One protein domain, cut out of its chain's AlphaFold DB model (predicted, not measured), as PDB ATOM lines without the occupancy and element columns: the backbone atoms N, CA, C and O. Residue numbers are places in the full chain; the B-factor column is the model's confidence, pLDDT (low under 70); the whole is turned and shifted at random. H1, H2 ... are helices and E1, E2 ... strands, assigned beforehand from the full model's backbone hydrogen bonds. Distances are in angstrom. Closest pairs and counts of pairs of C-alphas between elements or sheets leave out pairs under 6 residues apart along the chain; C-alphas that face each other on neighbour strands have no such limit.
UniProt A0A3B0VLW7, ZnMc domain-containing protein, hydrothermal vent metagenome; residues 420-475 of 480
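Overview. This is residues 420 to 475 of the 480 residues of the protein "ZnMc domain-containing protein" of hydrothermal vent metagenome (UniProt A0A3B0VLW7). This is a small three-stranded antiparallel sheet, E1, E2 and E3, with one short helix, H1, covering one of its faces and running roughly lengthwise over E2. The last few residues make a still shorter helix, H2, close to the end of the sheet where E1 begins and E2 ends, while residues 428 to 440 make a long loop past the sheet's other end. The printed part has 56 residues, with three named strands followed by two named helices in the order E1, E2, E3, H1, H2; the class is mixed, helices and strands. The sheet's order is E1, E2, E3, a meander, each strand the antiparallel neighbour of the one before. The whole is compact, with a radius of gyration of the C-alphas of 10.0 A, and its C-alphas span 29 by 21 by 14 A along their three main axes.

Along the chain. Start at Thr 420 and go on to C-alpha 423 at (297.762, 365.837, 183.532), where strand E1 begins; it covers residues 423 to 427 and is 13.4 A long from first to last C-alpha. After 13 residues with no named element, find strand E2 at residues 441 to 445, 13.7 A long, beginning at C-alpha 441 at (305.956, 358.394, 176.502). Strand E3 follows at residues 452 to 458; its seven residues make it the longest strand by residues, and it measures 11.1 A. Next comes helix H1, residues 461 to 468, 10.5 A long. Helix H2, residues 472 to 475, measures 5.3 A and ends at C-alpha 475 at (300.787, 370.549, 189.890).

Arrangement. Begin with the sheet, where E2 is the inner strand and E1 and E3 are the edge strands. E1 and E2 form a hairpin, antiparallel at 148 degrees between their directions; look at N 424 and O 444, 3.0 A apart, and N 442 and O 426, 3.0 A apart, both within hydrogen-bond range. E2 and E3 form a second hairpin, antiparallel at 159 degrees; here N 453 and O 443 are 2.9 A apart and N 458 and O 441 are 2.8 A apart, again within hydrogen-bond range. H1 is on the sheet at a height of 7.7 A. It lies over E2 and, only just, not over E1: dropped onto the local plane, 5 of its 8 C-alphas fall on E2, 2 on E1 and 1 on E3. It runs along the strands, also only just, at 29 degrees to E2 on the local plane. Look at Ala 464 for the closest C-alphas between H1 and each strand: 5.9 A to Thr 442 in E2, 6.2 A to Val 425 in E1 and 5.7 A to Phe 458 in E3. H2 only grazes the sheet, with its residues 473 to 475; the closest C-alphas of E1 and H2 are those of Cys 423 and Cys 474, 5.2 A apart. H1 and H2 are close but not clearly touching, with the C-alphas of Met 468 and Cys 474 closest at 6.0 A. Every O i to N i+4 pair of H1 is within hydrogen-bond range, and H2 is too short for such a pair.

Size, cuts and confidence. The two C-alphas farthest apart are those of Arg 421 and Val 437, at 29.3 A, while those of Thr 420 and Thr 475, the first and last printed, are 7.4 A apart. The printed part has no cut. The link from E1 to E2 is long, that from E2 to E3 is short, and those from E3 to H1 and from H1 to H2 are tight. The mean pLDDT of the printed part is 80.2; look for values under 70 at residues 428 to 434, 450 to 451 and 454.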
ATOM      1  N   THR A 420     297.927 363.069 187.387       86.38
ATOM      2  CA  THR A 420     297.585 364.100 188.390       86.38
ATOM      3  C   THR A 420     296.121 364.543 188.233       86.38
ATOM      4  O   THR A 420     295.374 363.982 187.427       86.38
ATOM      5  N   ARG A 421     295.682 365.565 188.985       84.81
ATOM      6  CA  ARG A 421     294.362 366.203 188.800       84.81
ATOM      7  C   ARG A 421     294.186 366.804 187.395       84.81
ATOM      8  O   ARG A 421     293.064 366.841 186.902       84.81
ATOM      9  N   PHE A 422     295.279 367.223 186.747       87.50
ATOM     10  CA  PHE A 422     295.249 368.008 185.504       87.50
ATOM     11  C   PHE A 422     295.985 367.366 184.321       87.50
ATOM     12  O   PHE A 422     295.665 367.680 183.176       87.50
ATOM     13  N   CYS A 423     296.923 366.445 184.567       89.62
ATOM     14  CA  CYS A 423     297.762 365.837 183.532       89.62
ATOM     15  C   CYS A 423     297.797 364.307 183.601       89.62
ATOM     16  O   CYS A 423     297.495 363.701 184.631       89.62
ATOM     17  N   GLN A 424     298.210 363.676 182.502       89.94
ATOM     18  CA  GLN A 424     298.441 362.235 182.439       89.94
ATOM     19  C   GLN A 424     299.635 361.891 181.541       89.94
ATOM     20  O   GLN A 424     299.789 362.433 180.447       89.94
ATOM     21  N   VAL A 425     300.445 360.927 181.982       88.88
ATOM     22  CA  VAL A 425     301.463 360.268 181.160       88.88
ATOM     23  C   VAL A 425     300.789 359.247 180.246       88.88
ATOM     24  O   VAL A 425     300.158 358.295 180.711       88.88
ATOM     25  N   VAL A 426     300.962 359.415 178.937       87.12
ATOM     26  CA  VAL A 426     300.438 358.513 177.898       87.12
ATOM     27  C   VAL A 426     301.569 357.949 177.040       87.12
ATOM     28  O   VAL A 426     302.698 358.441 177.065       87.12
ATOM     29  N   THR A 427     301.287 356.875 176.300       82.00
ATOM     30  CA  THR A 427     302.249 356.273 175.365       82.00
ATOM     31  C   THR A 427     302.107 356.871 173.965       82.00
ATOM     32  O   THR A 427     301.063 357.412 173.610       82.00
ATOM     33  N   LYS A 428     303.145 356.715 173.134       67.81
ATOM     34  CA  LYS A 428     303.188 357.177 171.731       67.81
ATOM     35  C   LYS A 428     302.003 356.700 170.862       67.81
ATOM     36  O   LYS A 428     301.685 357.345 169.873       67.81
ATOM     37  N   LYS A 429     301.311 355.608 171.220       62.38
ATOM     38  CA  LYS A 429     300.122 355.102 170.500       62.38
ATOM     39  C   LYS A 429     298.824 355.869 170.841       62.38
ATOM     40  O   LYS A 429     297.765 355.255 170.936       62.38
ATOM     41  N   TYR A 430     298.882 357.187 171.056       56.81
ATOM     42  CA  TYR A 430     297.705 357.996 171.392       56.81
ATOM     43  C   TYR A 430     297.383 359.016 170.291       56.81
ATOM     44  O   TYR A 430     298.120 359.980 170.093       56.81
ATOM     45  N   LYS A 431     296.259 358.790 169.598       59.91
ATOM     46  CA  LYS A 431     295.647 359.637 168.555       59.91
ATOM     47  C   LYS A 431     296.573 360.101 167.415       59.91
ATOM     48  O   LYS A 431     296.498 359.539 166.331       59.91
ATOM     49  N   GLN A 432     297.379 361.141 167.636       61.78
ATOM     50  CA  GLN A 432     298.144 361.873 166.608       61.78
ATOM     51  C   GLN A 432     299.579 362.239 167.068       61.78
ATOM     52  O   GLN A 432     300.238 363.088 166.471       61.78
ATOM     53  N   ILE A 433     300.080 361.642 168.159       65.12
ATOM     54  CA  ILE A 433     301.318 362.090 168.820       65.12
ATOM     55  C   ILE A 433     302.584 361.481 168.181       65.12
ATOM     56  O   ILE A 433     303.054 360.400 168.551       65.12
ATOM     57  N   ASN A 434     303.201 362.239 167.275       69.00
ATOM     58  CA  ASN A 434     304.436 361.874 166.571       69.00
ATOM     59  C   ASN A 434     305.718 362.116 167.396       69.00
ATOM     60  O   ASN A 434     306.585 362.900 167.018       69.00
ATOM     61  N   CYS A 435     305.884 361.405 168.517       73.69
ATOM     62  CA  CYS A 435     307.189 361.344 169.193       73.69
ATOM     63  C   CYS A 435     308.273 360.724 168.274       73.69
ATOM     64  O   CYS A 435     307.936 359.870 167.450       73.69
ATOM     65  N   PRO A 436     309.575 361.035 168.440       80.75
ATOM     66  CA  PRO A 436     310.647 360.394 167.665       80.75
ATOM     67  C   PRO A 436     310.777 358.873 167.897       80.75
ATOM     68  O   PRO A 436     310.050 358.263 168.691       80.75
ATOM     69  N   VAL A 437     311.703 358.218 167.191       78.56
ATOM     70  CA  VAL A 437     312.100 356.826 167.486       78.56
ATOM     71  C   VAL A 437     312.863 356.788 168.819       78.56
ATOM     72  O   VAL A 437     313.550 357.738 169.173       78.56
ATOM     73  N   GLY A 438     312.686 355.727 169.612       77.62
ATOM     74  CA  GLY A 438     313.255 355.605 170.966       77.62
ATOM     75  C   GLY A 438     312.432 356.269 172.083       77.62
ATOM     76  O   GLY A 438     312.452 355.793 173.218       77.62
ATOM     77  N   TYR A 439     311.632 357.291 171.769       84.06
ATOM     78  CA  TYR A 439     310.786 358.000 172.736       84.06
ATOM     79  C   TYR A 439     309.368 357.408 172.754       84.06
ATOM     80  O   TYR A 439     308.672 357.384 171.739       84.06
ATOM     81  N   LYS A 440     308.952 356.869 173.907       85.62
ATOM     82  CA  LYS A 440     307.747 356.024 174.049       85.62
ATOM     83  C   LYS A 440     306.613 356.670 174.845       85.62
ATOM     84  O   LYS A 440     305.489 356.174 174.763       85.62
ATOM     85  N   TYR A 441     306.892 357.745 175.582       88.06
ATOM     86  CA  TYR A 441     305.956 358.394 176.502       88.06
ATOM     87  C   TYR A 441     305.889 359.904 176.270       88.06
ATOM     88  O   TYR A 441     306.852 360.510 175.805       88.06
ATOM     89  N   THR A 442     304.773 360.520 176.645       88.69
ATOM     90  CA  THR A 442     304.607 361.977 176.728       88.69
ATOM     91  C   THR A 442     303.625 362.330 177.849       88.69
ATOM     92  O   THR A 442     303.029 361.435 178.451       88.69
ATOM     93  N   VAL A 443     303.461 363.620 178.136       88.31
ATOM     94  CA  VAL A 443     302.499 364.158 179.103       88.31
ATOM     95  C   VAL A 443     301.449 364.956 178.337       88.31
ATOM     96  O   VAL A 443     301.804 365.841 177.561       88.31
ATOM     97  N   ILE A 444     300.170 364.660 178.553       86.88
ATOM     98  CA  ILE A 444     299.036 365.438 178.031       86.88
ATOM     99  C   ILE A 444     298.295 366.131 179.174       86.88
ATOM    100  O   ILE A 444     298.336 365.662 180.318       86.88
ATOM    101  N   LYS A 445     297.564 367.204 178.859       86.06
ATOM    102  CA  LYS A 445     296.529 367.730 179.755       86.06
ATOM    103  C   LYS A 445     295.315 366.795 179.712       86.06
ATOM    104  O   LYS A 445     295.074 366.082 178.741       86.06
ATOM    105  N   LEU A 446     294.530 366.778 180.783       83.69
ATOM    106  CA  LEU A 446     293.259 366.049 180.824       83.69
ATOM    107  C   LEU A 446     292.118 366.827 180.150       83.69
ATOM    108  O   LEU A 446     291.108 366.216 179.807       83.69
ATOM    109  N   ILE A 447     292.303 368.135 179.943       80.56
ATOM    110  CA  ILE A 447     291.374 369.027 179.236       80.56
ATOM    111  C   ILE A 447     291.683 368.996 177.727       80.56
ATOM    112  O   ILE A 447     290.869 368.489 176.958       80.56
ATOM    113  N   ASP A 448     292.891 369.399 177.305       75.25
ATOM    114  CA  ASP A 448     293.397 369.134 175.946       75.25
ATOM    115  C   ASP A 448     294.186 367.816 175.901       75.25
ATOM    116  O   ASP A 448     295.337 367.734 176.333       75.25
ATOM    117  N   LYS A 449     293.546 366.785 175.343       72.25
ATOM    118  CA  LYS A 449     294.116 365.441 175.150       72.25
ATOM    119  C   LYS A 449     294.762 365.253 173.772       72.25
ATOM    120  O   LYS A 449     295.247 364.161 173.483       72.25
ATOM    121  N   ASN A 450     294.705 366.251 172.892       68.88
ATOM    122  CA  ASN A 450     295.131 366.124 171.500       68.88
ATOM    123  C   ASN A 450     296.576 366.605 171.286       68.88
ATOM    124  O   ASN A 450     297.217 366.146 170.342       68.88
ATOM    125  N   ARG A 451     297.116 367.469 172.163       68.31
ATOM    126  CA  ARG A 451     298.514 367.933 172.095       68.31
ATOM    127  C   ARG A 451     299.335 367.558 173.346       68.31
ATOM    128  O   ARG A 451     298.852 367.711 174.468       68.31
ATOM    129  N   PRO A 452     300.582 367.075 173.182       72.94
ATOM    130  CA  PRO A 452     301.512 366.875 174.291       72.94
ATOM    131  C   PRO A 452     302.027 368.211 174.842       72.94
ATOM    132  O   PRO A 452     302.321 369.139 174.085       72.94
ATOM    133  N   ILE A 453     302.201 368.296 176.160       74.06
ATOM    134  CA  ILE A 453     302.659 369.518 176.827       74.06
ATOM    135  C   ILE A 453     304.083 369.862 176.370       74.06
ATOM    136  O   ILE A 453     305.006 369.045 176.459       74.06
ATOM    137  N   ASN A 454     304.254 371.091 175.875       68.06
ATOM    138  CA  ASN A 454     305.512 371.629 175.346       68.06
ATOM    139  C   ASN A 454     306.170 370.761 174.250       68.06
ATOM    140  O   ASN A 454     307.389 370.805 174.085       68.06
ATOM    141  N   SER A 455     305.392 369.939 173.532       72.69
ATOM    142  CA  SER A 455     305.876 368.995 172.507       72.69
ATOM    143  C   SER A 455     306.931 367.983 172.990       72.69
ATOM    144  O   SER A 455     307.632 367.379 172.178       72.69
ATOM    145  N   LYS A 456     307.061 367.760 174.308       82.88
ATOM    146  CA  LYS A 456     308.121 366.907 174.873       82.88
ATOM    147  C   LYS A 456     307.739 365.428 174.874       82.88
ATOM    148  O   LYS A 456     306.647 365.040 175.290       82.88
ATOM    149  N   CYS A 457     308.689 364.589 174.477       86.31
ATOM    150  CA  CYS A 457     308.590 363.134 174.533       86.31
ATOM    151  C   CYS A 457     309.742 362.548 175.356       86.31
ATOM    152  O   CYS A 457     310.822 363.127 175.439       86.31
ATOM    153  N   PHE A 458     309.512 361.378 175.950       87.81
ATOM    154  CA  PHE A 458     310.384 360.754 176.945       87.81
ATOM    155  C   PHE A 458     310.623 359.275 176.610       87.81
ATOM    156  O   PHE A 458     309.729 358.584 176.105       87.81
ATOM    157  N   SER A 459     311.832 358.769 176.865       84.69
ATOM    158  CA  SER A 459     312.193 357.377 176.554       84.69
ATOM    159  C   SER A 459     311.731 356.398 177.638       84.69
ATOM    160  O   SER A 459     311.311 355.284 177.314       84.69
ATOM    161  N   SER A 460     311.684 356.830 178.905       85.56
ATOM    162  CA  SER A 460     311.135 356.057 180.028       85.56
ATOM    163  C   SER A 460     309.859 356.686 180.608       85.56
ATOM    164  O   SER A 460     309.639 357.896 180.523       85.56
ATOM    165  N   LYS A 461     308.993 355.863 181.226       87.19
ATOM    166  CA  LYS A 461     307.766 356.361 181.880       87.19
ATOM    167  C   LYS A 461     308.091 357.301 183.045       87.19
ATOM    168  O   LYS A 461     307.351 358.244 183.290       87.19
ATOM    169  N   TYR A 462     309.204 357.059 183.740       85.06
ATOM    170  CA  TYR A 462     309.602 357.821 184.920       85.06
ATOM    171  C   TYR A 462     310.170 359.195 184.551       85.06
ATOM    172  O   TYR A 462     309.889 360.155 185.254       85.06
ATOM    173  N   GLN A 463     310.854 359.336 183.406       86.06
ATOM    174  CA  GLN A 463     311.152 360.658 182.834       86.06
ATOM    175  C   GLN A 463     309.869 361.474 182.612       86.06
ATOM    176  O   GLN A 463     309.817 362.638 183.001       86.06
ATOM    177  N   ALA A 464     308.820 360.863 182.045       87.38
ATOM    178  CA  ALA A 464     307.542 361.537 181.818       87.38
ATOM    179  C   ALA A 464     306.803 361.879 183.127       87.38
ATOM    180  O   ALA A 464     306.287 362.985 183.247       87.38
ATOM    181  N   ILE A 465     306.801 360.985 184.126       86.62
ATOM    182  CA  ILE A 465     306.255 361.265 185.471       86.62
ATOM    183  C   ILE A 465     307.026 362.421 186.130       86.62
ATOM    184  O   ILE A 465     306.419 363.373 186.610       86.62
ATOM    185  N   ASN A 466     308.360 362.391 186.100       84.44
ATOM    186  CA  ASN A 466     309.203 363.431 186.695       84.44
ATOM    187  C   ASN A 466     309.083 364.779 185.965       84.44
ATOM    188  O   ASN A 466     309.189 365.823 186.603       84.44
ATOM    189  N   ALA A 467     308.843 364.779 184.651       86.88
ATOM    190  CA  ALA A 467     308.550 365.989 183.889       86.88
ATOM    191  C   ALA A 467     307.140 366.526 184.183       86.88
ATOM    192  O   ALA A 467     306.987 367.727 184.397       86.88
ATOM    193  N   MET A 468     306.129 365.654 184.264       89.00
ATOM    194  CA  MET A 468     304.762 366.006 184.668       89.00
ATOM    195  C   MET A 468     304.755 366.646 186.061       89.00
ATOM    196  O   MET A 468     304.262 367.755 186.221       89.00
ATOM    197  N   ASN A 469     305.404 366.019 187.043       85.19
ATOM    198  CA  ASN A 469     305.482 366.507 188.424       85.19
ATOM    199  C   ASN A 469     306.346 367.776 188.595       85.19
ATOM    200  O   ASN A 469     306.340 368.374 189.666       85.19
ATOM    201  N   LYS A 470     307.086 368.194 187.558       85.75
ATOM    202  CA  LYS A 470     307.822 369.473 187.498       85.75
ATOM    203  C   LYS A 470     307.157 370.512 186.589       85.75
ATOM    204  O   LYS A 470     307.642 371.635 186.497       85.75
ATOM    205  N   THR A 471     306.074 370.157 185.902       85.88
ATOM    206  CA  THR A 471     305.337 371.068 185.025       85.88
ATOM    207  C   THR A 471     304.263 371.768 185.844       85.88
ATOM    208  O   THR A 471     303.355 371.115 186.351       85.88
ATOM    209  N   GLN A 472     304.357 373.094 185.949       83.88
ATOM    210  CA  GLN A 472     303.479 373.930 186.778       83.88
ATOM    211  C   GLN A 472     301.984 373.672 186.493       83.88
ATOM    212  O   GLN A 472     301.194 373.478 187.411       83.88
ATOM    213  N   GLU A 473     301.618 373.534 185.215       80.38
ATOM    214  CA  GLU A 473     300.255 373.229 184.739       80.38
ATOM    215  C   GLU A 473     299.688 371.876 185.218       80.38
ATOM    216  O   GLU A 473     298.490 371.626 185.106       80.38
ATOM    217  N   CYS A 474     300.546 370.980 185.709       81.44
ATOM    218  CA  CYS A 474     300.181 369.644 186.174       81.44
ATOM    219  C   CYS A 474     300.117 369.528 187.702       81.44
ATOM    220  O   CYS A 474     299.605 368.519 188.201       81.44
ATOM    221  N   THR A 475     300.641 370.526 188.424       74.81
ATOM    222  CA  THR A 475     300.787 370.549 189.890       74.81
ATOM    223  C   THR A 475     300.074 371.722 190.564       74.81
ATOM    224  O   THR A 475     299.750 371.614 191.746       74.81
TER     225      THR A 475